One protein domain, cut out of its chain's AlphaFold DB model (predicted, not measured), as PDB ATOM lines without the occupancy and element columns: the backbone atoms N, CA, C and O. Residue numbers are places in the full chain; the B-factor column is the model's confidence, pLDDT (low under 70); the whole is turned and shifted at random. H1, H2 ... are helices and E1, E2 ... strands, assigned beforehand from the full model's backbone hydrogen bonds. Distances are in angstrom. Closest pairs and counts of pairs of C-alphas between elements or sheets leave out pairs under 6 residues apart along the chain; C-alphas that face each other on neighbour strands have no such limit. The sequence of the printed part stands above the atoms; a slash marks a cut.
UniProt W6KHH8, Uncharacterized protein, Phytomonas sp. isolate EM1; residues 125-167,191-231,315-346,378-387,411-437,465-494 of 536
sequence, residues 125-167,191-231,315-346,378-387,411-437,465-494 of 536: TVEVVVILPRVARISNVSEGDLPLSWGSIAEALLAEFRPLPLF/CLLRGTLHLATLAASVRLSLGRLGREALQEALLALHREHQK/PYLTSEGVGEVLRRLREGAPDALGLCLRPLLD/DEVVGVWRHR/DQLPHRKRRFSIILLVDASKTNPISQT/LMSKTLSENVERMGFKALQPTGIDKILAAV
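This is residues 125 to 167, 191 to 231, 315 to 346, 378 to 387, 411 to 437 and 465 to 494 of the 536 residues of an uncharacterized protein of Phytomonas sp. isolate EM1 (UniProt W6KHH8). A twisted sheet of six strands forms the core, with H2 and H6 packed over one face and H3 over the other; H1 packs on H2 and H6, and H4 and H5 make a small pair beyond the E5 edge. Residues 411 to 418, before E6, stick out as a free arm that makes the longest axis of an otherwise compact body. The printed part has 183 residues, with six named helices and six named strands in the order E1 H1 E2 E3 H2 E4 H3 E5 H4 E6 H5 H6. The sheet is mixed, in the order E4 E3 E2 E1 E6 E5, and the class is mixed, helices and strands. The whole is compact, with a radius of gyration of the C-alphas of 16.3 A and spans of 60 by 40 by 33 A.

E1, residues 125 to 131, is an inner strand of the sheet. On one side it is parallel to E2, residues 194 to 200, at 14 degrees, with N 128 and O 196 2.9 A apart, within hydrogen-bond range. On its other side it is parallel to E6, residues 420 to 427, also at 14 degrees, with N 127 and O 422 at 2.8 A. E2 and E3, residues 205 to 209, form an antiparallel hairpin, with N 199 and O 206 at 2.9 A. E3 is antiparallel to the edge strand E4, residues 316 to 318, with N 318 and O 205 at 2.8 A. E6 is parallel to the other edge strand, E5, residues 337 to 341, at 21 degrees, with N 339 and O 423 at 2.8 A. Residues 339 to 340 of E5 also pair, parallel, with residues 480 to 481. Three layers, helices on both faces of a sheet, are made by H2, residues 215 to 231, and H6, residues 487 to 494, on one face and H3, residues 322 to 332, on the opposite face. H2 lies over E3 at a height of 9.0 A, and the C-alphas of Val 206 and Ala 221, the closest of the two, are 6.2 A apart. H3 lies over E1 at a height of 8.1 A, along the strands. H1, residues 148 to 161, touches H2, closest at the C-alphas of Ala 154 and Leu 218, 6.8 A; they run opposite ways at a tilt of 34 degrees, only just shallow. With residues 160 to 161 alone H1 touches H6, closest at the C-alphas of Glu 160 and Asp 488, 4.8 A. H4, residues 382 to 385, touches H5, residues 468 to 476, closest at the C-alphas of Gly 382 and Glu 472, 4.1 A. H5 only grazes the sheet, with its residues 471 to 475. Every O i to N i+4 pair is within hydrogen-bond range in H2, H3, H5 and H6; in H1 9 of 10 are, and H4 is too short for such a pair.

E1 begins at C-alpha 125, (-34.074, 20.363, -31.355), and is 19.9 A long. H1 is 19.9 A, E2 19.7 A, H2 24.4 A, H3 15.2 A and E6 22.9 A from first to last C-alpha. H2 ends at C-alpha 231, (-41.418, 6.811, -1.913), and H6 ends at C-alpha 494, (-40.301, 26.569, -34.151).

The C-alphas of Asn 140 and Gln 412, the two farthest apart, are 60.1 A apart; without residues 411 to 418 the body spans 43 by 38 by 33 A. Across the cuts the C-alphas lie 8.9 A apart at 167 to 191, 18.4 A at 231 to 315, 17.2 A at 346 to 378, 33.3 A at 387 to 411 and 23.1 A at 437 to 465. The link from E1 to H1, 16 residues, is long. Mean pLDDT of the printed part is 81.4; 33 residues are under 70, among them 138 to 144, 411 to 418 and 431 to 437.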
ATOM      1  N   THR A 125     -33.767  21.386 -32.371       85.06
ATOM      2  CA  THR A 125     -34.074  20.363 -31.355       85.06
ATOM      3  C   THR A 125     -34.707  21.026 -30.139       85.06
ATOM      4  O   THR A 125     -34.130  21.990 -29.625       85.06
ATOM      5  N   VAL A 126     -35.847  20.528 -29.661       90.25
ATOM      6  CA  VAL A 126     -36.601  21.159 -28.564       90.25
ATOM      7  C   VAL A 126     -36.638  20.269 -27.324       90.25
ATOM      8  O   VAL A 126     -37.128  19.149 -27.367       90.25
ATOM      9  N   GLU A 127     -36.184  20.795 -26.196       93.81
ATOM     10  CA  GLU A 127     -36.304  20.161 -24.886       93.81
ATOM     11  C   GLU A 127     -37.386  20.896 -24.090       93.81
ATOM     12  O   GLU A 127     -37.217  22.066 -23.749       93.81
ATOM     13  N   VAL A 128     -38.517  20.244 -23.820       94.44
ATOM     14  CA  VAL A 128     -39.624  20.829 -23.044       94.44
ATOM     15  C   VAL A 128     -39.534  20.313 -21.614       94.44
ATOM     16  O   VAL A 128     -39.579  19.109 -21.400       94.44
ATOM     17  N   VAL A 129     -39.417  21.198 -20.628       96.00
ATOM     18  CA  VAL A 129     -39.340  20.852 -19.200       96.00
ATOM     19  C   VAL A 129     -40.566  21.423 -18.497       96.00
ATOM     20  O   VAL A 129     -40.724  22.639 -18.445       96.00
ATOM     21  N   VAL A 130     -41.436  20.576 -17.947       94.81
ATOM     22  CA  VAL A 130     -42.683  20.992 -17.283       94.81
ATOM     23  C   VAL A 130     -42.560  20.800 -15.776       94.81
ATOM     24  O   VAL A 130     -42.350  19.681 -15.309       94.81
ATOM     25  N   ILE A 131     -42.724  21.881 -15.011       93.81
ATOM     26  CA  ILE A 131     -42.800  21.841 -13.545       93.81
ATOM     27  C   ILE A 131     -44.219  21.452 -13.140       93.81
ATOM     28  O   ILE A 131     -45.152  22.238 -13.308       93.81
ATOM     29  N   LEU A 132     -44.384  20.258 -12.576       91.31
ATOM     30  CA  LEU A 132     -45.681  19.774 -12.111       91.31
ATOM     31  C   LEU A 132     -46.103  20.435 -10.779       91.31
ATOM     32  O   LEU A 132     -45.254  20.654  -9.914       91.31
ATOM     33  N   PRO A 133     -47.407  20.704 -10.559       87.81
ATOM     34  CA  PRO A 133     -47.957  21.164  -9.286       87.81
ATOM     35  C   PRO A 133     -47.602  20.259  -8.111       87.81
ATOM     36  O   PRO A 133     -47.495  19.037  -8.244       87.81
ATOM     37  N   ARG A 134     -47.524  20.851  -6.916       85.88
ATOM     38  CA  ARG A 134     -47.322  20.095  -5.679       85.88
ATOM     39  C   ARG A 134     -48.568  19.276  -5.362       85.88
ATOM     40  O   ARG A 134     -49.646  19.834  -5.165       85.88
ATOM     41  N   VAL A 135     -48.382  17.968  -5.238       83.94
ATOM     42  CA  VAL A 135     -49.397  17.013  -4.780       83.94
ATOM     43  C   VAL A 135     -49.025  16.482  -3.396       83.94
ATOM     44  O   VAL A 135     -47.845  16.459  -3.021       83.94
ATOM     45  N   ALA A 136     -50.029  16.097  -2.609       78.94
ATOM     46  CA  ALA A 136     -49.801  15.450  -1.322       78.94
ATOM     47  C   ALA A 136     -49.081  14.105  -1.534       78.94
ATOM     48  O   ALA A 136     -49.360  13.410  -2.504       78.94
ATOM     49  N   ARG A 137     -48.138  13.757  -0.648       72.69
ATOM     50  CA  ARG A 137     -47.433  12.460  -0.703       72.69
ATOM     51  C   ARG A 137     -48.290  11.303  -0.193       72.69
ATOM     52  O   ARG A 137     -48.102  10.177  -0.619       72.69
ATOM     53  N   ILE A 138     -49.227  11.604   0.702       67.12
ATOM     54  CA  ILE A 138     -50.302  10.704   1.105       67.12
ATOM     55  C   ILE A 138     -51.544  11.217   0.383       67.12
ATOM     56  O   ILE A 138     -51.963  12.356   0.598       67.12
ATOM     57  N   SER A 139     -52.080  10.406  -0.519       61.84
ATOM     58  CA  SER A 139     -53.218  10.743  -1.364       61.84
ATOM     59  C   SER A 139     -54.228   9.607  -1.306       61.84
ATOM     60  O   SER A 139     -53.851   8.474  -1.589       61.84
ATOM     61  N   ASN A 140     -55.502   9.910  -1.046       61.44
ATOM     62  CA  ASN A 140     -56.619   8.949  -1.115       61.44
ATOM     63  C   ASN A 140     -56.982   8.590  -2.576       61.44
ATOM     64  O   ASN A 140     -58.148   8.437  -2.922       61.44
ATOM     65  N   VAL A 141     -55.980   8.576  -3.449       65.25
ATOM     66  CA  VAL A 141     -56.069   8.286  -4.877       65.25
ATOM     67  C   VAL A 141     -55.807   6.793  -5.018       65.25
ATOM     68  O   VAL A 141     -54.826   6.303  -4.454       65.25
ATOM     69  N   SER A 142     -56.694   6.084  -5.716       68.12
ATOM     70  CA  SER A 142     -56.622   4.631  -5.891       68.12
ATOM     71  C   SER A 142     -55.278   4.205  -6.479       68.12
ATOM     72  O   SER A 142     -54.635   4.952  -7.220       68.12
ATOM     73  N   GLU A 143     -54.848   2.982  -6.182       65.31
ATOM     74  CA  GLU A 143     -53.607   2.449  -6.733       65.31
ATOM     75  C   GLU A 143     -53.706   2.319  -8.265       65.31
ATOM     76  O   GLU A 143     -54.423   1.471  -8.786       65.31
ATOM     77  N   GLY A 144     -52.999   3.195  -8.987       68.69
ATOM     78  CA  GLY A 144     -53.062   3.304 -10.452       68.69
ATOM     79  C   GLY A 144     -53.644   4.621 -10.976       68.69
ATOM     80  O   GLY A 144     -53.442   4.934 -12.148       68.69
ATOM     81  N   ASP A 145     -54.278   5.430 -10.123       81.88
ATOM     82  CA  ASP A 145     -54.811   6.741 -10.499       81.88
ATOM     83  C   ASP A 145     -53.769   7.867 -10.343       81.88
ATOM     84  O   ASP A 145     -52.864   7.833  -9.500       81.88
ATOM     85  N   LEU A 146     -53.908   8.913 -11.165       85.88
ATOM     86  CA  LEU A 146     -53.107  10.134 -11.068       85.88
ATOM     87  C   LEU A 146     -53.788  11.182 -10.176       85.88
ATOM     88  O   LEU A 146     -55.007  11.345 -10.235       85.88
ATOM     89  N   PRO A 147     -53.021  12.002  -9.429       86.56
ATOM     90  CA  PRO A 147     -53.562  13.206  -8.814       86.56
ATOM     91  C   PRO A 147     -54.238  14.097  -9.863       86.56
ATOM     92  O   PRO A 147     -53.636  14.389 -10.898       86.56
ATOM     93  N   LEU A 148     -55.444  14.596  -9.569       83.62
ATOM     94  CA  LEU A 148     -56.263  15.377 -10.512       83.62
ATOM     95  C   LEU A 148     -55.479  16.498 -11.220       83.62
ATOM     96  O   LEU A 148     -55.574  16.643 -12.431       83.62
ATOM     97  N   SER A 149     -54.634  17.240 -10.495       83.88
ATOM     98  CA  SER A 149     -53.810  18.312 -11.075       83.88
ATOM     99  C   SER A 149     -52.750  17.833 -12.069       83.88
ATOM    100  O   SER A 149     -52.365  18.597 -12.947       83.88
ATOM    101  N   TRP A 150     -52.249  16.602 -11.937       88.81
ATOM    102  CA  TRP A 150     -51.318  16.012 -12.905       88.81
ATOM    103  C   TRP A 150     -52.075  15.421 -14.098       88.81
ATOM    104  O   TRP A 150     -51.638  15.609 -15.230       88.81
ATOM    105  N   GLY A 151     -53.239  14.803 -13.868       85.75
ATOM    106  CA  GLY A 151     -54.136  14.345 -14.936       85.75
ATOM    107  C   GLY A 151     -54.604  15.489 -15.845       85.75
ATOM    108  O   GLY A 151     -54.476  15.397 -17.063       85.75
ATOM    109  N   SER A 152     -55.043  16.620 -15.278       83.44
ATOM    110  CA  SER A 152     -55.429  17.807 -16.059       83.44
ATOM    111  C   SER A 152     -54.279  18.363 -16.907       83.44
ATOM    112  O   SER A 152     -54.504  18.789 -18.038       83.44
ATOM    113  N   ILE A 153     -53.040  18.330 -16.398       85.81
ATOM    114  CA  ILE A 153     -51.855  18.722 -17.178       85.81
ATOM    115  C   ILE A 153     -51.567  17.708 -18.283       85.81
ATOM    116  O   ILE A 153     -51.218  18.122 -19.384       85.81
ATOM    117  N   ALA A 154     -51.732  16.406 -18.033       86.81
ATOM    118  CA  ALA A 154     -51.548  15.383 -19.057       86.81
ATOM    119  C   ALA A 154     -52.483  15.620 -20.256       86.81
ATOM    120  O   ALA A 154     -52.021  15.673 -21.393       86.81
ATOM    121  N   GLU A 155     -53.773  15.857 -19.998       84.81
ATOM    122  CA  GLU A 155     -54.755  16.195 -21.037       84.81
ATOM    123  C   GLU A 155     -54.423  17.504 -21.759       84.81
ATOM    124  O   GLU A 155     -54.471  17.556 -22.989       84.81
ATOM    125  N   ALA A 156     -54.034  18.551 -21.021       82.69
ATOM    126  CA  ALA A 156     -53.634  19.824 -21.615       82.69
ATOM    127  C   ALA A 156     -52.410  19.661 -22.533       82.69
ATOM    128  O   ALA A 156     -52.430  20.129 -23.665       82.69
ATOM    129  N   LEU A 157     -51.375  18.935 -22.096       86.12
ATOM    130  CA  LEU A 157     -50.206  18.638 -22.924       86.12
ATOM    131  C   LEU A 157     -50.603  17.827 -24.167       86.12
ATOM    132  O   LEU A 157     -50.222  18.200 -25.273       86.12
ATOM    133  N   LEU A 158     -51.409  16.768 -24.032       84.69
ATOM    134  CA  LEU A 158     -51.888  15.992 -25.184       84.69
ATOM    135  C   LEU A 158     -52.663  16.864 -26.182       84.69
ATOM    136  O   LEU A 158     -52.479  16.705 -27.388       84.69
ATOM    137  N   ALA A 159     -53.489  17.798 -25.707       80.56
ATOM    138  CA  ALA A 159     -54.203  18.747 -26.557       80.56
ATOM    139  C   ALA A 159     -53.259  19.731 -27.273       80.56
ATOM    140  O   ALA A 159     -53.450  19.989 -28.457       80.56
ATOM    141  N   GLU A 160     -52.226  20.231 -26.592       80.06
ATOM    142  CA  GLU A 160     -51.226  21.167 -27.133       80.06
ATOM    143  C   GLU A 160     -50.262  20.498 -28.137       80.06
ATOM    144  O   GLU A 160     -49.828  21.127 -29.103       80.06
ATOM    145  N   PHE A 161     -49.945  19.210 -27.952       79.56
ATOM    146  CA  PHE A 161     -49.068  18.446 -28.850       79.56
ATOM    147  C   PHE A 161     -49.809  17.784 -30.030       79.56
ATOM    148  O   PHE A 161     -49.215  17.623 -31.096       79.56
ATOM    149  N   ARG A 162     -51.101  17.440 -29.895       73.00
ATOM    150  CA  ARG A 162     -51.933  16.824 -30.954       73.00
ATOM    151  C   ARG A 162     -51.999  17.584 -32.299       73.00
ATOM    152  O   ARG A 162     -51.993  16.895 -33.318       73.00
ATOM    153  N   PRO A 163     -52.111  18.929 -32.379       59.97
ATOM    154  CA  PRO A 163     -52.240  19.631 -33.664       59.97
ATOM    155  C   PRO A 163     -50.928  19.705 -34.455       59.97
ATOM    156  O   PRO A 163     -50.937  20.061 -35.633       59.97
ATOM    157  N   LEU A 164     -49.795  19.393 -33.826       64.31
ATOM    158  CA  LEU A 164     -48.486  19.443 -34.457       64.31
ATOM    159  C   LEU A 164     -48.242  18.143 -35.243       64.31
ATOM    160  O   LEU A 164     -48.369  17.059 -34.667       64.31
ATOM    161  N   PRO A 165     -47.802  18.193 -36.517       57.41
ATOM    162  CA  PRO A 165     -47.361  17.007 -37.252       57.41
ATOM    163  C   PRO A 165     -45.977  16.524 -36.767       57.41
ATOM    164  O   PRO A 165     -45.004  16.479 -37.517       57.41
ATOM    165  N   LEU A 166     -45.908  16.147 -35.485       53.28
ATOM    166  CA  LEU A 166     -44.814  15.416 -34.831       53.28
ATOM    167  C   LEU A 166     -44.755  13.948 -35.275       53.28
ATOM    168  O   LEU A 166     -43.765  13.265 -35.026       53.28
ATOM    169  N   PHE A 167     -45.819  13.472 -35.929       44.22
ATOM    170  CA  PHE A 167     -46.035  12.082 -36.304       44.22
ATOM    171  C   PHE A 167     -46.459  11.986 -37.774       44.22
ATOM    172  O   PHE A 167     -47.632  12.133 -38.111       44.22
ATOM    173  N   CYS A 191     -42.410  17.897 -41.205       47.25
ATOM    174  CA  CYS A 191     -41.362  18.449 -40.355       47.25
ATOM    175  C   CYS A 191     -41.474  17.870 -38.938       47.25
ATOM    176  O   CYS A 191     -42.091  18.471 -38.056       47.25
ATOM    177  N   LEU A 192     -40.848  16.717 -38.716       59.88
ATOM    178  CA  LEU A 192     -40.743  16.086 -37.407       59.88
ATOM    179  C   LEU A 192     -39.825  16.937 -36.514       59.88
ATOM    180  O   LEU A 192     -38.597  16.840 -36.595       59.88
ATOM    181  N   LEU A 193     -40.418  17.773 -35.654       66.50
ATOM    182  CA  LEU A 193     -39.700  18.397 -34.541       66.50
ATOM    183  C   LEU A 193     -39.067  17.282 -33.699       66.50
ATOM    184  O   LEU A 193     -39.769  16.461 -33.110       66.50
ATOM    185  N   ARG A 194     -37.735  17.256 -33.630       77.38
ATOM    186  CA  ARG A 194     -37.012  16.348 -32.735       77.38
ATOM    187  C   ARG A 194     -36.910  16.983 -31.357       77.38
ATOM    188  O   ARG A 194     -36.548  18.154 -31.243       77.38
ATOM    189  N   GLY A 195     -37.190  16.213 -30.313       85.50
ATOM    190  CA  GLY A 195     -37.158  16.736 -28.957       85.50
ATOM    191  C   GLY A 195     -37.625  15.754 -27.897       85.50
ATOM    192  O   GLY A 195     -38.237  14.733 -28.226       85.50
ATOM    193  N   THR A 196     -37.359  16.079 -26.631       91.06
ATOM    194  CA  THR A 196     -37.869  15.316 -25.484       91.06
ATOM    195  C   THR A 196     -38.632  16.195 -24.491       91.06
ATOM    196  O   THR A 196     -38.390  17.396 -24.365       91.06
ATOM    197  N   LEU A 197     -39.623  15.587 -23.842       92.62
ATOM    198  CA  LEU A 197     -40.453  16.149 -22.785       92.62
ATOM    199  C   LEU A 197     -39.953  15.603 -21.446       92.62
ATOM    200  O   LEU A 197     -39.918  14.391 -21.247       92.62
ATOM    201  N   HIS A 198     -39.596  16.493 -20.527       94.44
ATOM    202  CA  HIS A 198     -39.216  16.177 -19.154       94.44
ATOM    203  C   HIS A 198     -40.340  16.664 -18.242       94.44
ATOM    204  O   HIS A 198     -40.590  17.866 -18.145       94.44
ATOM    205  N   LEU A 199     -41.028  15.744 -17.575       93.88
ATOM    206  CA  LEU A 199     -42.008  16.070 -16.540       93.88
ATOM    207  C   LEU A 199     -41.269  16.033 -15.208       93.88
ATOM    208  O   LEU A 199     -40.723  14.993 -14.843       93.88
ATOM    209  N   ALA A 200     -41.199  17.164 -14.515       93.00
ATOM    210  CA  ALA A 200     -40.331  17.331 -13.360       93.00
ATOM    211  C   ALA A 200     -41.097  17.791 -12.118       93.00
ATOM    212  O   ALA A 200     -41.940  18.690 -12.153       93.00
ATOM    213  N   THR A 201     -40.732  17.195 -10.990       91.50
ATOM    214  CA  THR A 201     -40.984  17.729  -9.651       91.50
ATOM    215  C   THR A 201     -39.729  18.465  -9.158       91.50
ATOM    216  O   THR A 201     -38.746  18.633  -9.884       91.50
ATOM    217  N   LEU A 202     -39.726  18.889  -7.892       87.81
ATOM    218  CA  LEU A 202     -38.523  19.427  -7.249       87.81
ATOM    219  C   LEU A 202     -37.465  18.361  -6.905       87.81
ATOM    220  O   LEU A 202     -36.360  18.747  -6.548       87.81
ATOM    221  N   ALA A 203     -37.783  17.061  -6.975       87.44
ATOM    222  CA  ALA A 203     -36.914  15.983  -6.473       87.44
ATOM    223  C   ALA A 203     -36.696  14.811  -7.448       87.44
ATOM    224  O   ALA A 203     -35.838  13.971  -7.207       87.44
ATOM    225  N   ALA A 204     -37.490  14.723  -8.512       90.94
ATOM    226  CA  ALA A 204     -37.433  13.658  -9.508       90.94
ATOM    227  C   ALA A 204     -38.049  14.136 -10.825       90.94
ATOM    228  O   ALA A 204     -38.892  15.046 -10.828       90.94
ATOM    229  N   SER A 205     -37.686  13.492 -11.930       93.31
ATOM    230  CA  SER A 205     -38.231  13.778 -13.256       93.31
ATOM    231  C   SER A 205     -38.264  12.542 -14.149       93.31
ATOM    232  O   SER A 205     -37.474  11.615 -13.978       93.31
ATOM    233  N   VAL A 206     -39.173  12.538 -15.122       93.62
ATOM    234  CA  VAL A 206     -39.293  11.488 -16.142       93.62
ATOM    235  C   VAL A 206     -39.188  12.085 -17.543       93.62
ATOM    236  O   VAL A 206     -39.756  13.145 -17.818       93.62
ATOM    237  N   ARG A 207     -38.443  11.412 -18.424       93.00
ATOM    238  CA  ARG A 207     -38.185  11.823 -19.812       93.00
ATOM    239  C   ARG A 207     -38.994  10.981 -20.802       93.00
ATOM    240  O   ARG A 207     -39.030   9.759 -20.691       93.00
ATOM    241  N   LEU A 208     -39.583  11.645 -21.795       90.31
ATOM    242  CA  LEU A 208     -40.363  11.075 -22.898       90.31
ATOM    243  C   LEU A 208     -39.907  11.653 -24.243       90.31
ATOM    244  O   LEU A 208     -39.628  12.846 -24.346       90.31
ATOM    245  N   SER A 209     -39.893  10.851 -25.308       86.88
ATOM    246  CA  SER A 209     -39.650  11.358 -26.667       86.88
ATOM    247  C   SER A 209     -40.908  12.010 -27.248       86.88
ATOM    248  O   SER A 209     -41.967  11.383 -27.275       86.88
ATOM    249  N   LEU A 210     -40.802  13.238 -27.776       82.44
ATOM    250  CA  LEU A 210     -41.946  13.931 -28.395       82.44
ATOM    251  C   LEU A 210     -42.508  13.158 -29.597       82.44
ATOM    252  O   LEU A 210     -43.717  13.127 -29.795       82.44
ATOM    253  N   GLY A 211     -41.644  12.465 -30.348       73.69
ATOM    254  CA  GLY A 211     -42.034  11.612 -31.479       73.69
ATOM    255  C   GLY A 211     -42.684  10.277 -31.087       73.69
ATOM    256  O   GLY A 211     -42.957   9.462 -31.965       73.69
ATOM    257  N   ARG A 212     -42.914  10.029 -29.789       73.56
ATOM    258  CA  ARG A 212     -43.661   8.876 -29.249       73.56
ATOM    259  C   ARG A 212     -44.692   9.288 -28.186       73.56
ATOM    260  O   ARG A 212     -45.147   8.449 -27.415       73.56
ATOM    261  N   LEU A 213     -45.053  10.571 -28.117       80.62
ATOM    262  CA  LEU A 213     -45.982  11.072 -27.107       80.62
ATOM    263  C   LEU A 213     -47.417  10.584 -27.377       80.62
ATOM    264  O   LEU A 213     -48.118  11.118 -28.234       80.62
ATOM    265  N   GLY A 214     -47.852   9.581 -26.616       83.12
ATOM    266  CA  GLY A 214     -49.228   9.082 -26.573       83.12
ATOM    267  C   GLY A 214     -49.847   9.229 -25.181       83.12
ATOM    268  O   GLY A 214     -49.141   9.492 -24.208       83.12
ATOM    269  N   ARG A 215     -51.170   9.037 -25.084       86.31
ATOM    270  CA  ARG A 215     -51.920   9.093 -23.813       86.31
ATOM    271  C   ARG A 215     -51.358   8.111 -22.781       86.31
ATOM    272  O   ARG A 215     -51.043   8.522 -21.672       86.31
ATOM    273  N   GLU A 216     -51.185   6.858 -23.188       87.25
ATOM    274  CA  GLU A 216     -50.669   5.762 -22.357       87.25
ATOM    275  C   GLU A 216     -49.253   6.069 -21.852       87.25
ATOM    276  O   GLU A 216     -49.052   6.198 -20.650       87.25
ATOM    277  N   ALA A 217     -48.301   6.329 -22.756       87.56
ATOM    278  CA  ALA A 217     -46.917   6.650 -22.395       87.56
ATOM    279  C   ALA A 217     -46.791   7.875 -21.464       87.56
ATOM    280  O   ALA A 217     -45.919   7.916 -20.594       87.56
ATOM    281  N   LEU A 218     -47.662   8.882 -21.623       89.50
ATOM    282  CA  LEU A 218     -47.701  10.049 -20.742       89.50
ATOM    283  C   LEU A 218     -48.266   9.708 -19.352       89.50
ATOM    284  O   LEU A 218     -47.732  10.168 -18.341       89.50
ATOM    285  N   GLN A 219     -49.319   8.891 -19.301       90.75
ATOM    286  CA  GLN A 219     -49.940   8.424 -18.063       90.75
ATOM    287  C   GLN A 219     -49.000   7.501 -17.274       90.75
ATOM    288  O   GLN A 219     -48.799   7.726 -16.083       90.75
ATOM    289  N   GLU A 220     -48.357   6.533 -17.930       90.00
ATOM    290  CA  GLU A 220     -47.347   5.648 -17.333       90.00
ATOM    291  C   GLU A 220     -46.177   6.433 -16.733       90.00
ATOM    292  O   GLU A 220     -45.795   6.204 -15.582       90.00
ATOM    293  N   ALA A 221     -45.635   7.403 -17.476       91.06
ATOM    294  CA  ALA A 221     -44.543   8.250 -17.011       91.06
ATOM    295  C   ALA A 221     -44.935   9.071 -15.771       91.06
ATOM    296  O   ALA A 221     -44.182   9.126 -14.794       91.06
ATOM    297  N   LEU A 222     -46.128   9.676 -15.775       91.69
ATOM    298  CA  LEU A 222     -46.648  10.416 -14.623       91.69
ATOM    299  C   LEU A 222     -46.925   9.504 -13.420       91.69
ATOM    300  O   LEU A 222     -46.673   9.918 -12.291       91.69
ATOM    301  N   LEU A 223     -47.390   8.268 -13.635       91.19
ATOM    302  CA  LEU A 223     -47.612   7.288 -12.566       91.19
ATOM    303  C   LEU A 223     -46.291   6.815 -11.954       91.19
ATOM    304  O   LEU A 223     -46.177   6.740 -10.730       91.19
ATOM    305  N   ALA A 224     -45.268   6.558 -12.773       89.62
ATOM    306  CA  ALA A 224     -43.923   6.241 -12.302       89.62
ATOM    307  C   ALA A 224     -43.340   7.386 -11.454       89.62
ATOM    308  O   ALA A 224     -42.847   7.154 -10.349       89.62
ATOM    309  N   LEU A 225     -43.479   8.632 -11.921       90.88
ATOM    310  CA  LEU A 225     -43.063   9.825 -11.183       90.88
ATOM    311  C   LEU A 225     -43.884  10.044  -9.896       90.88
ATOM    312  O   LEU A 225     -43.342  10.513  -8.895       90.88
ATOM    313  N   HIS A 226     -45.172   9.685  -9.891       90.00
ATOM    314  CA  HIS A 226     -46.032   9.794  -8.709       90.00
ATOM    315  C   HIS A 226     -45.621   8.794  -7.627       90.00
ATOM    316  O   HIS A 226     -45.422   9.191  -6.479       90.00
ATOM    317  N   ARG A 227     -45.396   7.529  -8.008       88.12
ATOM    318  CA  ARG A 227     -44.855   6.489  -7.118       88.12
ATOM    319  C   ARG A 227     -43.525   6.927  -6.504       88.12
ATOM    320  O   ARG A 227     -43.323   6.764  -5.307       88.12
ATOM    321  N   GLU A 228     -42.636   7.543  -7.282       86.69
ATOM    322  CA  GLU A 228     -41.356   8.050  -6.766       86.69
ATOM    323  C   GLU A 228     -41.531   9.218  -5.776       86.69
ATOM    324  O   GLU A 228     -40.893   9.254  -4.724       86.69
ATOM    325  N   HIS A 229     -42.465  10.138  -6.043       85.25
ATOM    326  CA  HIS A 229     -42.821  11.215  -5.106       85.25
ATOM    327  C   HIS A 229     -43.419  10.688  -3.789       85.25
ATOM    328  O   HIS A 229     -43.182  11.285  -2.734       85.25
ATOM    329  N   GLN A 230     -44.148   9.565  -3.831       83.81
ATOM    330  CA  GLN A 230     -44.657   8.857  -2.649       83.81
ATOM    331  C   GLN A 230     -43.529   8.166  -1.858       83.81
ATOM    332  O   GLN A 230     -43.465   8.332  -0.640       83.81
ATOM    333  N   LYS A 231     -42.587   7.481  -2.534       78.94
ATOM    334  CA  LYS A 231     -41.418   6.811  -1.913       78.94
ATOM    335  C   LYS A 231     -40.485   7.740  -1.132       78.94
ATOM    336  O   LYS A 231     -39.678   7.256  -0.348       78.94
ATOM    337  N   PRO A 315     -39.928   5.343 -21.192       72.19
ATOM    338  CA  PRO A 315     -39.931   6.439 -20.224       72.19
ATOM    339  C   PRO A 315     -38.819   6.257 -19.182       72.19
ATOM    340  O   PRO A 315     -38.805   5.281 -18.433       72.19
ATOM    341  N   TYR A 316     -37.891   7.214 -19.125       82.62
ATOM    342  CA  TYR A 316     -36.729   7.151 -18.238       82.62
ATOM    343  C   TYR A 316     -36.947   8.038 -17.011       82.62
ATOM    344  O   TYR A 316     -36.958   9.267 -17.120       82.62
ATOM    345  N   LEU A 317     -37.156   7.406 -15.854       87.12
ATOM    346  CA  LEU A 317     -37.307   8.055 -14.551       87.12
ATOM    347  C   LEU A 317     -35.931   8.331 -13.927       87.12
ATOM    348  O   LEU A 317     -35.046   7.481 -13.952       87.12
ATOM    349  N   THR A 318     -35.774   9.504 -13.318       86.62
ATOM    350  CA  THR A 318     -34.555   9.924 -12.617       86.62
ATOM    351  C   THR A 318     -34.881  10.591 -11.285       86.62
ATOM    352  O   THR A 318     -35.899  11.270 -11.149       86.62
ATOM    353  N   SER A 319     -33.959  10.480 -10.329       86.25
ATOM    354  CA  SER A 319     -33.925  11.264  -9.087       86.25
ATOM    355  C   SER A 319     -33.375  12.689  -9.282       86.25
ATOM    356  O   SER A 319     -33.013  13.363  -8.320       86.25
ATOM    357  N   GLU A 320     -33.294  13.168 -10.528       88.00
ATOM    358  CA  GLU A 320     -32.932  14.548 -10.842       88.00
ATOM    359  C   GLU A 320     -34.192  15.421 -10.802       88.00
ATOM    360  O   GLU A 320     -35.136  15.214 -11.574       88.00
ATOM    361  N   GLY A 321     -34.214  16.410  -9.905       88.81
ATOM    362  CA  GLY A 321     -35.247  17.439  -9.866       88.81
ATOM    363  C   GLY A 321     -35.114  18.434 -11.023       88.81
ATOM    364  O   GLY A 321     -34.166  18.409 -11.810       88.81
ATOM    365  N   VAL A 322     -36.069  19.364 -11.132       93.12
ATOM    366  CA  VAL A 322     -36.051  20.387 -12.197       93.12
ATOM    367  C   VAL A 322     -34.746  21.201 -12.251       93.12
ATOM    368  O   VAL A 322     -34.310  21.575 -13.340       93.12
ATOM    369  N   GLY A 323     -34.101  21.470 -11.109       92.00
ATOM    370  CA  GLY A 323     -32.841  22.219 -11.066       92.00
ATOM    371  C   GLY A 323     -31.698  21.459 -11.740       92.00
ATOM    372  O   GLY A 323     -30.977  22.016 -12.570       92.00
ATOM    373  N   GLU A 324     -31.587  20.172 -11.430       92.88
ATOM    374  CA  GLU A 324     -30.588  19.243 -11.948       92.88
ATOM    375  C   GLU A 324     -30.812  18.987 -13.440       92.88
ATOM    376  O   GLU A 324     -29.870  19.112 -14.222       92.88
ATOM    377  N   VAL A 325     -32.062  18.753 -13.860       93.62
ATOM    378  CA  VAL A 325     -32.434  18.590 -15.276       93.62
ATOM    379  C   VAL A 325     -32.059  19.824 -16.092       93.62
ATOM    380  O   VAL A 325     -31.426  19.695 -17.140       93.62
ATOM    381  N   LEU A 326     -32.410  21.028 -15.626       95.06
ATOM    382  CA  LEU A 326     -32.075  22.266 -16.334       95.06
ATOM    383  C   LEU A 326     -30.562  22.492 -16.401       95.06
ATOM    384  O   LEU A 326     -30.065  22.884 -17.455       95.06
ATOM    385  N   ARG A 327     -29.827  22.195 -15.321       94.44
ATOM    386  CA  ARG A 327     -28.358  22.249 -15.305       94.44
ATOM    387  C   ARG A 327     -27.758  21.268 -16.318       94.44
ATOM    388  O   ARG A 327     -26.985  21.696 -17.166       94.44
ATOM    389  N   ARG A 328     -28.171  19.998 -16.302       94.69
ATOM    390  CA  ARG A 328     -27.724  18.940 -17.228       94.69
ATOM    391  C   ARG A 328     -27.999  19.301 -18.690       94.69
ATOM    392  O   ARG A 328     -27.115  19.188 -19.535       94.69
ATOM    393  N   LEU A 329     -29.209  19.780 -18.996       93.44
ATOM    394  CA  LEU A 329     -29.566  20.253 -20.339       93.44
ATOM    395  C   LEU A 329     -28.733  21.476 -20.752       93.44
ATOM    396  O   LEU A 329     -28.367  21.602 -21.920       93.44
ATOM    397  N   ARG A 330     -28.394  22.361 -19.806       91.81
ATOM    398  CA  ARG A 330     -27.557  23.537 -20.068       91.81
ATOM    399  C   ARG A 330     -26.078  23.197 -20.246       91.81
ATOM    400  O   ARG A 330     -25.431  23.825 -21.075       91.81
ATOM    401  N   GLU A 331     -25.564  22.203 -19.534       91.38
ATOM    402  CA  GLU A 331     -24.207  21.671 -19.696       91.38
ATOM    403  C   GLU A 331     -24.057  20.926 -21.033       91.38
ATOM    404  O   GLU A 331     -23.075  21.131 -21.743       91.38
ATOM    405  N   GLY A 332     -25.064  20.138 -21.433       88.25
ATOM    406  CA  GLY A 332     -25.102  19.483 -22.747       88.25
ATOM    407  C   GLY A 332     -25.351  20.434 -23.929       88.25
ATOM    408  O   GLY A 332     -24.974  20.122 -25.059       88.25
ATOM    409  N   ALA A 333     -25.971  21.596 -23.686       87.38
ATOM    410  CA  ALA A 333     -26.258  22.618 -24.693       87.38
ATOM    411  C   ALA A 333     -26.068  24.056 -24.135       87.38
ATOM    412  O   ALA A 333     -27.046  24.792 -23.916       87.38
ATOM    413  N   PRO A 334     -24.809  24.509 -23.943       85.38
ATOM    414  CA  PRO A 334     -24.505  25.838 -23.392       85.38
ATOM    415  C   PRO A 334     -25.001  26.976 -24.296       85.38
ATOM    416  O   PRO A 334     -25.369  28.048 -23.813       85.38
ATOM    417  N   ASP A 335     -25.118  26.707 -25.597       82.88
ATOM    418  CA  ASP A 335     -25.651  27.616 -26.614       82.88
ATOM    419  C   ASP A 335     -27.087  27.259 -27.043       82.88
ATOM    420  O   ASP A 335     -27.500  27.521 -28.172       82.88
ATOM    421  N   ALA A 336     -27.882  26.680 -26.136       88.88
ATOM    422  CA  ALA A 336     -29.329  26.586 -26.318       88.88
ATOM    423  C   ALA A 336     -30.037  27.936 -26.084       88.88
ATOM    424  O   ALA A 336     -29.616  28.754 -25.249       88.88
ATOM    425  N   LEU A 337     -31.155  28.155 -26.777       90.69
ATOM    426  CA  LEU A 337     -32.112  29.219 -26.479       90.69
ATOM    427  C   LEU A 337     -33.003  28.784 -25.306       90.69
ATOM    428  O   LEU A 337     -33.894  27.957 -25.480       90.69
ATOM    429  N   GLY A 338     -32.764  29.342 -24.118       93.56
ATOM    430  CA  GLY A 338     -33.614  29.129 -22.946       93.56
ATOM    431  C   GLY A 338     -34.858  30.021 -22.979       93.56
ATOM    432  O   GLY A 338     -34.740  31.247 -23.054       93.56
ATOM    433  N   LEU A 339     -36.041  29.420 -22.900       94.25
ATOM    434  CA  LEU A 339     -37.347  30.081 -22.885       94.25
ATOM    435  C   LEU A 339     -38.113  29.681 -21.621       94.25
ATOM    436  O   LEU A 339     -38.104  28.513 -21.244       94.25
ATOM    437  N   CYS A 340     -38.796  30.631 -20.987       93.56
ATOM    438  CA  CYS A 340     -39.659  30.385 -19.831       93.56
ATOM    439  C   CYS A 340     -41.095  30.789 -20.149       93.56
ATOM    440  O   CYS A 340     -41.353  31.939 -20.500       93.56
ATOM    441  N   LEU A 341     -42.024  29.856 -19.981       90.94
ATOM    442  CA  LEU A 341     -43.457  30.060 -20.116       90.94
ATOM    443  C   LEU A 341     -44.134  29.805 -18.768       90.94
ATOM    444  O   LEU A 341     -43.878  28.792 -18.122       90.94
ATOM    445  N   ARG A 342     -45.047  30.692 -18.377       86.12
ATOM    446  CA  ARG A 342     -46.088  30.387 -17.395       86.12
ATOM    447  C   ARG A 342     -47.414  30.340 -18.165       86.12
ATOM    448  O   ARG A 342     -47.740  31.346 -18.804       86.12
ATOM    449  N   PRO A 343     -48.130  29.200 -18.189       76.31
ATOM    450  CA  PRO A 343     -49.470  29.124 -18.766       76.31
ATOM    451  C   PRO A 343     -50.397  30.166 -18.137       76.31
ATOM    452  O   PRO A 343     -50.219  30.521 -16.969       76.31
ATOM    453  N   LEU A 344     -51.391  30.641 -18.891       63.28
ATOM    454  CA  LEU A 344     -52.450  31.453 -18.294       63.28
ATOM    455  C   LEU A 344     -53.214  30.596 -17.290       63.28
ATOM    456  O   LEU A 344     -53.754  29.545 -17.629       63.28
ATOM    457  N   LEU A 345     -53.259  31.075 -16.054       49.38
ATOM    458  CA  LEU A 345     -54.359  30.768 -15.160       49.38
ATOM    459  C   LEU A 345     -55.551  31.596 -15.645       49.38
ATOM    460  O   LEU A 345     -55.359  32.742 -16.058       49.38
ATOM    461  N   ASP A 346     -56.758  31.039 -15.563       39.53
ATOM    462  CA  ASP A 346     -58.008  31.793 -15.704       39.53
ATOM    463  C   ASP A 346     -58.159  32.739 -14.489       39.53
ATOM    464  O   ASP A 346     -58.939  32.508 -13.564       39.53
ATOM    465  N   ASP A 378     -43.886  36.350  -7.361       71.25
ATOM    466  CA  ASP A 378     -43.010  35.645  -8.291       71.25
ATOM    467  C   ASP A 378     -42.629  36.510  -9.510       71.25
ATOM    468  O   ASP A 378     -41.594  36.254 -10.120       71.25
ATOM    469  N   GLU A 379     -43.401  37.551  -9.863       72.06
ATOM    470  CA  GLU A 379     -43.077  38.463 -10.978       72.06
ATOM    471  C   GLU A 379     -41.940  39.440 -10.655       72.06
ATOM    472  O   GLU A 379     -41.284  39.944 -11.563       72.06
ATOM    473  N   VAL A 380     -41.643  39.685  -9.377       75.56
ATOM    474  CA  VAL A 380     -40.586  40.628  -8.963       75.56
ATOM    475  C   VAL A 380     -39.197  39.954  -8.934       75.56
ATOM    476  O   VAL A 380     -38.183  40.601  -8.663       75.56
ATOM    477  N   VAL A 381     -39.111  38.644  -9.217       79.25
ATOM    478  CA  VAL A 381     -37.946  37.804  -8.887       79.25
ATOM    479  C   VAL A 381     -37.445  36.959 -10.065       79.25
ATOM    480  O   VAL A 381     -38.197  36.238 -10.723       79.25
ATOM    481  N   GLY A 382     -36.123  36.970 -10.270       86.38
ATOM    482  CA  GLY A 382     -35.434  36.131 -11.254       86.38
ATOM    483  C   GLY A 382     -35.911  36.366 -12.690       86.38
ATOM    484  O   GLY A 382     -36.134  37.503 -13.101       86.38
ATOM    485  N   VAL A 383     -36.107  35.293 -13.463       86.12
ATOM    486  CA  VAL A 383     -36.450  35.375 -14.896       86.12
ATOM    487  C   VAL A 383     -37.747  36.153 -15.181       86.12
ATOM    488  O   VAL A 383     -37.872  36.770 -16.240       86.12
ATOM    489  N   TRP A 384     -38.689  36.173 -14.235       86.50
ATOM    490  CA  TRP A 384     -40.016  36.774 -14.404       86.50
ATOM    491  C   TRP A 384     -40.040  38.302 -14.293       86.50
ATOM    492  O   TRP A 384     -40.950  38.915 -14.848       86.50
ATOM    493  N   ARG A 385     -39.012  38.918 -13.685       82.81
ATOM    494  CA  ARG A 385     -38.875  40.387 -13.573       82.81
ATOM    495  C   ARG A 385     -38.567  41.083 -14.898       82.81
ATOM    496  O   ARG A 385     -38.577  42.309 -14.987       82.81
ATOM    497  N   HIS A 386     -38.227  40.303 -15.923       80.31
ATOM    498  CA  HIS A 386     -37.842  40.800 -17.237       80.31
ATOM    499  C   HIS A 386     -39.040  40.964 -18.164       80.31
ATOM    500  O   HIS A 386     -40.025  40.229 -18.103       80.31
ATOM    501  N   ARG A 387     -38.923  41.906 -19.105       78.94
ATOM    502  CA  ARG A 387     -39.942  42.129 -20.134       78.94
ATOM    503  C   ARG A 387     -40.191  40.844 -20.936       78.94
ATOM    504  O   ARG A 387     -39.309  40.371 -21.652       78.94
ATOM    505  N   ASP A 411     -15.066  30.695 -39.225       49.66
ATOM    506  CA  ASP A 411     -15.652  29.370 -38.997       49.66
ATOM    507  C   ASP A 411     -15.724  28.509 -40.271       49.66
ATOM    508  O   ASP A 411     -16.176  28.953 -41.327       49.66
ATOM    509  N   GLN A 412     -15.301  27.252 -40.132       51.47
ATOM    510  CA  GLN A 412     -15.272  26.222 -41.171       51.47
ATOM    511  C   GLN A 412     -16.272  25.077 -40.910       51.47
ATOM    512  O   GLN A 412     -16.383  24.169 -41.733       51.47
ATOM    513  N   LEU A 413     -17.007  25.078 -39.787       56.91
ATOM    514  CA  LEU A 413     -17.933  23.996 -39.429       56.91
ATOM    515  C   LEU A 413     -19.091  23.864 -40.441       56.91
ATOM    516  O   LEU A 413     -19.911  24.785 -40.541       56.91
ATOM    517  N   PRO A 414     -19.249  22.715 -41.136       58.16
ATOM    518  CA  PRO A 414     -20.378  22.478 -42.037       58.16
ATOM    519  C   PRO A 414     -21.712  22.639 -41.309       58.16
ATOM    520  O   PRO A 414     -21.860  22.178 -40.173       58.16
ATOM    521  N   HIS A 415     -22.705  23.259 -41.951       59.72
ATOM    522  CA  HIS A 415     -23.930  23.648 -41.247       59.72
ATOM    523  C   HIS A 415     -24.731  22.462 -40.695       59.72
ATOM    524  O   HIS A 415     -25.287  22.585 -39.607       59.72
ATOM    525  N   ARG A 416     -24.686  21.286 -41.340       57.12
ATOM    526  CA  ARG A 416     -25.279  20.042 -40.809       57.12
ATOM    527  C   ARG A 416     -24.728  19.588 -39.449       57.12
ATOM    528  O   ARG A 416     -25.356  18.778 -38.776       57.12
ATOM    529  N   LYS A 417     -23.540  20.062 -39.047       60.62
ATOM    530  CA  LYS A 417     -22.948  19.786 -37.725       60.62
ATOM    531  C   LYS A 417     -23.375  20.809 -36.663       60.62
ATOM    532  O   LYS A 417     -23.125  20.584 -35.483       60.62
ATOM    533  N   ARG A 418     -24.014  21.919 -37.056       68.19
ATOM    534  CA  ARG A 418     -24.503  22.961 -36.143       68.19
ATOM    535  C   ARG A 418     -25.870  22.539 -35.603       68.19
ATOM    536  O   ARG A 418     -26.807  22.330 -36.371       68.19
ATOM    537  N   ARG A 419     -25.987  22.414 -34.281       70.31
ATOM    538  CA  ARG A 419     -27.255  22.131 -33.594       70.31
ATOM    539  C   ARG A 419     -27.899  23.440 -33.153       70.31
ATOM    540  O   ARG A 419     -27.207  24.318 -32.647       70.31
ATOM    541  N   PHE A 420     -29.210  23.558 -33.333       80.06
ATOM    542  CA  PHE A 420     -29.985  24.691 -32.838       80.06
ATOM    543  C   PHE A 420     -30.930  24.200 -31.741       80.06
ATOM    544  O   PHE A 420     -32.041  23.745 -32.007       80.06
ATOM    545  N   SER A 421     -30.451  24.227 -30.501       87.06
ATOM    546  CA  SER A 421     -31.190  23.697 -29.357       87.06
ATOM    547  C   SER A 421     -32.041  24.772 -28.686       87.06
ATOM    548  O   SER A 421     -31.593  25.899 -28.475       87.06
ATOM    549  N   ILE A 422     -33.271  24.418 -28.323       91.88
ATOM    550  CA  ILE A 422     -34.206  25.261 -27.575       91.88
ATOM    551  C   ILE A 422     -34.579  24.500 -26.307       91.88
ATOM    552  O   ILE A 422     -34.939  23.329 -26.398       91.88
ATOM    553  N   ILE A 423     -34.521  25.152 -25.147       95.12
ATOM    554  CA  ILE A 423     -35.013  24.588 -23.885       95.12
ATOM    555  C   ILE A 423     -36.203  25.434 -23.432       95.12
ATOM    556  O   ILE A 423     -36.036  26.610 -23.118       95.12
ATOM    557  N   LEU A 424     -37.400  24.849 -23.425       95.25
ATOM    558  CA  LEU A 424     -38.642  25.486 -22.993       95.25
ATOM    559  C   LEU A 424     -39.000  25.008 -21.584       95.25
ATOM    560  O   LEU A 424     -39.479  23.892 -21.411       95.25
ATOM    561  N   LEU A 425     -38.797  25.863 -20.585       95.69
ATOM    562  CA  LEU A 425     -39.265  25.645 -19.220       95.69
ATOM    563  C   LEU A 425     -40.711  26.137 -19.080       95.69
ATOM    564  O   LEU A 425     -40.988  27.310 -19.326       95.69
ATOM    565  N   VAL A 426     -41.614  25.260 -18.649       93.50
ATOM    566  CA  VAL A 426     -43.031  25.547 -18.405       93.50
ATOM    567  C   VAL A 426     -43.315  25.473 -16.905       93.50
ATOM    568  O   VAL A 426     -43.291  24.398 -16.307       93.50
ATOM    569  N   ASP A 427     -43.614  26.617 -16.292       91.19
ATOM    570  CA  ASP A 427     -44.068  26.712 -14.903       91.19
ATOM    571  C   ASP A 427     -45.570  26.400 -14.812       91.19
ATOM    572  O   ASP A 427     -46.402  27.296 -14.680       91.19
ATOM    573  N   ALA A 428     -45.927  25.115 -14.899       87.50
ATOM    574  CA  ALA A 428     -47.300  24.654 -14.689       87.50
ATOM    575  C   ALA A 428     -47.660  24.525 -13.193       87.50
ATOM    576  O   ALA A 428     -48.758  24.095 -12.856       87.50
ATOM    577  N   SER A 429     -46.781  24.924 -12.266       83.75
ATOM    578  CA  SER A 429     -46.968  24.652 -10.835       83.75
ATOM    579  C   SER A 429     -48.194  25.333 -10.208       83.75
ATOM    580  O   SER A 429     -48.743  24.819  -9.228       83.75
ATOM    581  N   LYS A 430     -48.647  26.452 -10.793       76.56
ATOM    582  CA  LYS A 430     -49.835  27.199 -10.358       76.56
ATOM    583  C   LYS A 430     -51.161  26.702 -10.958       76.56
ATOM    584  O   LYS A 430     -52.203  27.171 -10.512       76.56
ATOM    585  N   THR A 431     -51.172  25.798 -11.949       68.88
ATOM    586  CA  THR A 431     -52.412  25.454 -12.681       68.88
ATOM    587  C   THR A 431     -53.466  24.832 -11.763       68.88
ATOM    588  O   THR A 431     -53.222  23.802 -11.126       68.88
ATOM    589  N   ASN A 432     -54.651  25.442 -11.713       58.28
ATOM    590  CA  ASN A 432     -55.762  24.959 -10.896       58.28
ATOM    591  C   ASN A 432     -56.442  23.739 -11.549       58.28
ATOM    592  O   ASN A 432     -56.770  23.798 -12.732       58.28
ATOM    593  N   PRO A 433     -56.742  22.664 -10.793       49.66
ATOM    594  CA  PRO A 433     -57.365  21.452 -11.341       49.66
ATOM    595  C   PRO A 433     -58.847  21.613 -11.732       49.66
ATOM    596  O   PRO A 433     -59.424  20.693 -12.301       49.66
ATOM    597  N   ILE A 434     -59.483  22.743 -11.394       45.91
ATOM    598  CA  ILE A 434     -60.938  22.963 -11.538       45.91
ATOM    599  C   ILE A 434     -61.278  23.855 -12.751       45.91
ATOM    600  O   ILE A 434     -62.411  23.838 -13.226       45.91
ATOM    601  N   SER A 435     -60.308  24.583 -13.312       42.16
ATOM    602  CA  SER A 435     -60.499  25.411 -14.513       42.16
ATOM    603  C   SER A 435     -60.513  24.546 -15.781       42.16
ATOM    604  O   SER A 435     -59.573  24.561 -16.569       42.16
ATOM    605  N   GLN A 436     -61.584  23.768 -15.978       36.97
ATOM    606  CA  GLN A 436     -61.820  23.013 -17.220       36.97
ATOM    607  C   GLN A 436     -62.229  23.903 -18.412       36.97
ATOM    608  O   GLN A 436     -62.353  23.413 -19.535       36.97
ATOM    609  N   THR A 437     -62.380  25.215 -18.218       35.62
ATOM    610  CA  THR A 437     -62.390  26.185 -19.316       35.62
ATOM    611  C   THR A 437     -60.968  26.476 -19.785       35.62
ATOM    612  O   THR A 437     -60.261  27.296 -19.224       35.62
ATOM    613  N   LEU A 465     -43.840  26.799  -7.631       83.06
ATOM    614  CA  LEU A 465     -42.722  25.935  -7.245       83.06
ATOM    615  C   LEU A 465     -41.380  26.416  -7.810       83.06
ATOM    616  O   LEU A 465     -40.336  25.902  -7.406       83.06
ATOM    617  N   MET A 466     -41.372  27.434  -8.675       84.81
ATOM    618  CA  MET A 466     -40.167  28.210  -8.948       84.81
ATOM    619  C   MET A 466     -39.805  29.064  -7.734       84.81
ATOM    620  O   MET A 466     -40.150  30.240  -7.648       84.81
ATOM    621  N   SER A 467     -39.058  28.468  -6.805       84.38
ATOM    622  CA  SER A 467     -38.441  29.199  -5.701       84.38
ATOM    623  C   SER A 467     -37.610  30.380  -6.217       84.38
ATOM    624  O   SER A 467     -37.066  30.344  -7.325       84.38
ATOM    625  N   LYS A 468     -37.435  31.413  -5.381       86.88
ATOM    626  CA  LYS A 468     -36.570  32.568  -5.682       86.88
ATOM    627  C   LYS A 468     -35.201  32.142  -6.229       86.88
ATOM    628  O   LYS A 468     -34.775  32.630  -7.272       86.88
ATOM    629  N   THR A 469     -34.560  31.180  -5.567       88.69
ATOM    630  CA  THR A 469     -33.259  30.636  -5.973       88.69
ATOM    631  C   THR A 469     -33.307  29.935  -7.330       88.69
ATOM    632  O   THR A 469     -32.393  30.127  -8.129       88.69
ATOM    633  N   LEU A 470     -34.370  29.181  -7.643       90.00
ATOM    634  CA  LEU A 470     -34.538  28.553  -8.956       90.00
ATOM    635  C   LEU A 470     -34.809  29.593 -10.055       90.00
ATOM    636  O   LEU A 470     -34.193  29.518 -11.114       90.00
ATOM    637  N   SER A 471     -35.657  30.596  -9.805       90.38
ATOM    638  CA  SER A 471     -35.929  31.685 -10.760       90.38
ATOM    639  C   SER A 471     -34.667  32.502 -11.078       90.38
ATOM    640  O   SER A 471     -34.398  32.813 -12.238       90.38
ATOM    641  N   GLU A 472     -33.843  32.793 -10.067       91.75
ATOM    642  CA  GLU A 472     -32.543  33.455 -10.236       91.75
ATOM    643  C   GLU A 472     -31.494  32.550 -10.906       91.75
ATOM    644  O   GLU A 472     -30.677  33.041 -11.685       91.75
ATOM    645  N   ASN A 473     -31.506  31.234 -10.652       92.06
ATOM    646  CA  ASN A 473     -30.661  30.269 -11.371       92.06
ATOM    647  C   ASN A 473     -31.020  30.240 -12.864       92.06
ATOM    648  O   ASN A 473     -30.135  30.293 -13.713       92.06
ATOM    649  N   VAL A 474     -32.314  30.191 -13.184       92.94
ATOM    650  CA  VAL A 474     -32.850  30.191 -14.552       92.94
ATOM    651  C   VAL A 474     -32.509  31.491 -15.286       92.94
ATOM    652  O   VAL A 474     -32.061  31.447 -16.434       92.94
ATOM    653  N   GLU A 475     -32.599  32.637 -14.607       91.62
ATOM    654  CA  GLU A 475     -32.106  33.914 -15.134       91.62
ATOM    655  C   GLU A 475     -30.593  33.875 -15.412       91.62
ATOM    656  O   GLU A 475     -30.161  34.231 -16.507       91.62
ATOM    657  N   ARG A 476     -29.782  33.382 -14.461       92.00
ATOM    658  CA  ARG A 476     -28.321  33.247 -14.620       92.00
ATOM    659  C   ARG A 476     -27.919  32.272 -15.732       92.00
ATOM    660  O   ARG A 476     -26.890  32.479 -16.366       92.00
ATOM    661  N   MET A 477     -28.743  31.266 -16.031       91.12
ATOM    662  CA  MET A 477     -28.571  30.397 -17.203       91.12
ATOM    663  C   MET A 477     -28.924  31.089 -18.535       91.12
ATOM    664  O   MET A 477     -28.656  30.525 -19.598       91.12
ATOM    665  N   GLY A 478     -29.478  32.305 -18.513       89.19
ATOM    666  CA  GLY A 478     -29.789  33.113 -19.695       89.19
ATOM    667  C   GLY A 478     -31.148  32.817 -20.332       89.19
ATOM    668  O   GLY A 478     -31.326  33.070 -21.528       89.19
ATOM    669  N   PHE A 479     -32.095  32.262 -19.570       92.62
ATOM    670  CA  PHE A 479     -33.462  32.042 -20.043       92.62
ATOM    671  C   PHE A 479     -34.233  33.361 -20.194       92.62
ATOM    672  O   PHE A 479     -33.960  34.352 -19.515       92.62
ATOM    673  N   LYS A 480     -35.228  33.369 -21.087       90.69
ATOM    674  CA  LYS A 480     -36.075  34.532 -21.379       90.69
ATOM    675  C   LYS A 480     -37.544  34.226 -21.110       90.69
ATOM    676  O   LYS A 480     -38.085  33.290 -21.694       90.69
ATOM    677  N   ALA A 481     -38.200  35.050 -20.295       90.44
ATOM    678  CA  ALA A 481     -39.645  34.973 -20.099       90.44
ATOM    679  C   ALA A 481     -40.402  35.296 -21.401       90.44
ATOM    680  O   ALA A 481     -40.139  36.307 -22.063       90.44
ATOM    681  N   LEU A 482     -41.354  34.444 -21.763       88.88
ATOM    682  CA  LEU A 482     -42.297  34.643 -22.859       88.88
ATOM    683  C   LEU A 482     -43.577  35.316 -22.353       88.88
ATOM    684  O   LEU A 482     -43.873  35.311 -21.158       88.88
ATOM    685  N   GLN A 483     -44.349  35.897 -23.271       85.50
ATOM    686  CA  GLN A 483     -45.742  36.227 -22.977       85.50
ATOM    687  C   GLN A 483     -46.553  34.938 -22.770       85.50
ATOM    688  O   GLN A 483     -46.248  33.935 -23.426       85.50
ATOM    689  N   PRO A 484     -47.585  34.948 -21.905       78.81
ATOM    690  CA  PRO A 484     -48.441  33.788 -21.701       78.81
ATOM    691  C   PRO A 484     -49.076  33.353 -23.028       78.81
ATOM    692  O   PRO A 484     -49.856  34.077 -23.645       78.81
ATOM    693  N   THR A 485     -48.658  32.188 -23.508       79.25
ATOM    694  CA  THR A 485     -48.994  31.611 -24.813       79.25
ATOM    695  C   THR A 485     -49.056  30.093 -24.667       79.25
ATOM    696  O   THR A 485     -48.462  29.544 -23.741       79.25
ATOM    697  N   GLY A 486     -49.791  29.411 -25.545       81.06
ATOM    698  CA  GLY A 486     -49.786  27.948 -25.564       81.06
ATOM    699  C   GLY A 486     -48.423  27.404 -26.004       81.06
ATOM    700  O   GLY A 486     -47.667  28.061 -26.733       81.06
ATOM    701  N   ILE A 487     -48.107  26.202 -25.535       86.31
ATOM    702  CA  ILE A 487     -46.953  25.416 -25.977       86.31
ATOM    703  C   ILE A 487     -47.112  25.108 -27.474       86.31
ATOM    704  O   ILE A 487     -46.133  25.199 -28.217       86.31
ATOM    705  N   ASP A 488     -48.348  24.858 -27.923       84.06
ATOM    706  CA  ASP A 488     -48.766  24.688 -29.315       84.06
ATOM    707  C   ASP A 488     -48.183  25.775 -30.234       84.06
ATOM    708  O   ASP A 488     -47.510  25.472 -31.216       84.06
ATOM    709  N   LYS A 489     -48.346  27.050 -29.870       85.75
ATOM    710  CA  LYS A 489     -47.927  28.231 -30.638       85.75
ATOM    711  C   LYS A 489     -46.418  28.408 -30.636       85.75
ATOM    712  O   LYS A 489     -45.857  28.859 -31.634       85.75
ATOM    713  N   ILE A 490     -45.748  28.056 -29.538       87.56
ATOM    714  CA  ILE A 490     -44.284  28.096 -29.456       87.56
ATOM    715  C   ILE A 490     -43.701  27.020 -30.376       87.56
ATOM    716  O   ILE A 490     -42.836  27.320 -31.197       87.56
ATOM    717  N   LEU A 491     -44.200  25.787 -30.285       86.50
ATOM    718  CA  LEU A 491     -43.737  24.667 -31.100       86.50
ATOM    719  C   LEU A 491     -44.099  24.843 -32.575       86.50
ATOM    720  O   LEU A 491     -43.241  24.618 -33.424       86.50
ATOM    721  N   ALA A 492     -45.297  25.339 -32.886       84.50
ATOM    722  CA  ALA A 492     -45.683  25.739 -34.235       84.50
ATOM    723  C   ALA A 492     -44.753  26.835 -34.768       84.50
ATOM    724  O   ALA A 492     -44.267  26.710 -35.882       84.50
ATOM    725  N   ALA A 493     -44.391  27.855 -33.980       85.25
ATOM    726  CA  ALA A 493     -43.423  28.865 -34.415       85.25
ATOM    727  C   ALA A 493     -42.013  28.290 -34.669       85.25
ATOM    728  O   ALA A 493     -41.331  28.751 -35.584       85.25
ATOM    729  N   VAL A 494     -41.572  27.283 -33.904       85.31
ATOM    730  CA  VAL A 494     -40.301  26.569 -34.151       85.31
ATOM    731  C   VAL A 494     -40.395  25.684 -35.397       85.31
ATOM    732  O   VAL A 494     -39.469  25.670 -36.207       85.31
TER     733      VAL A 494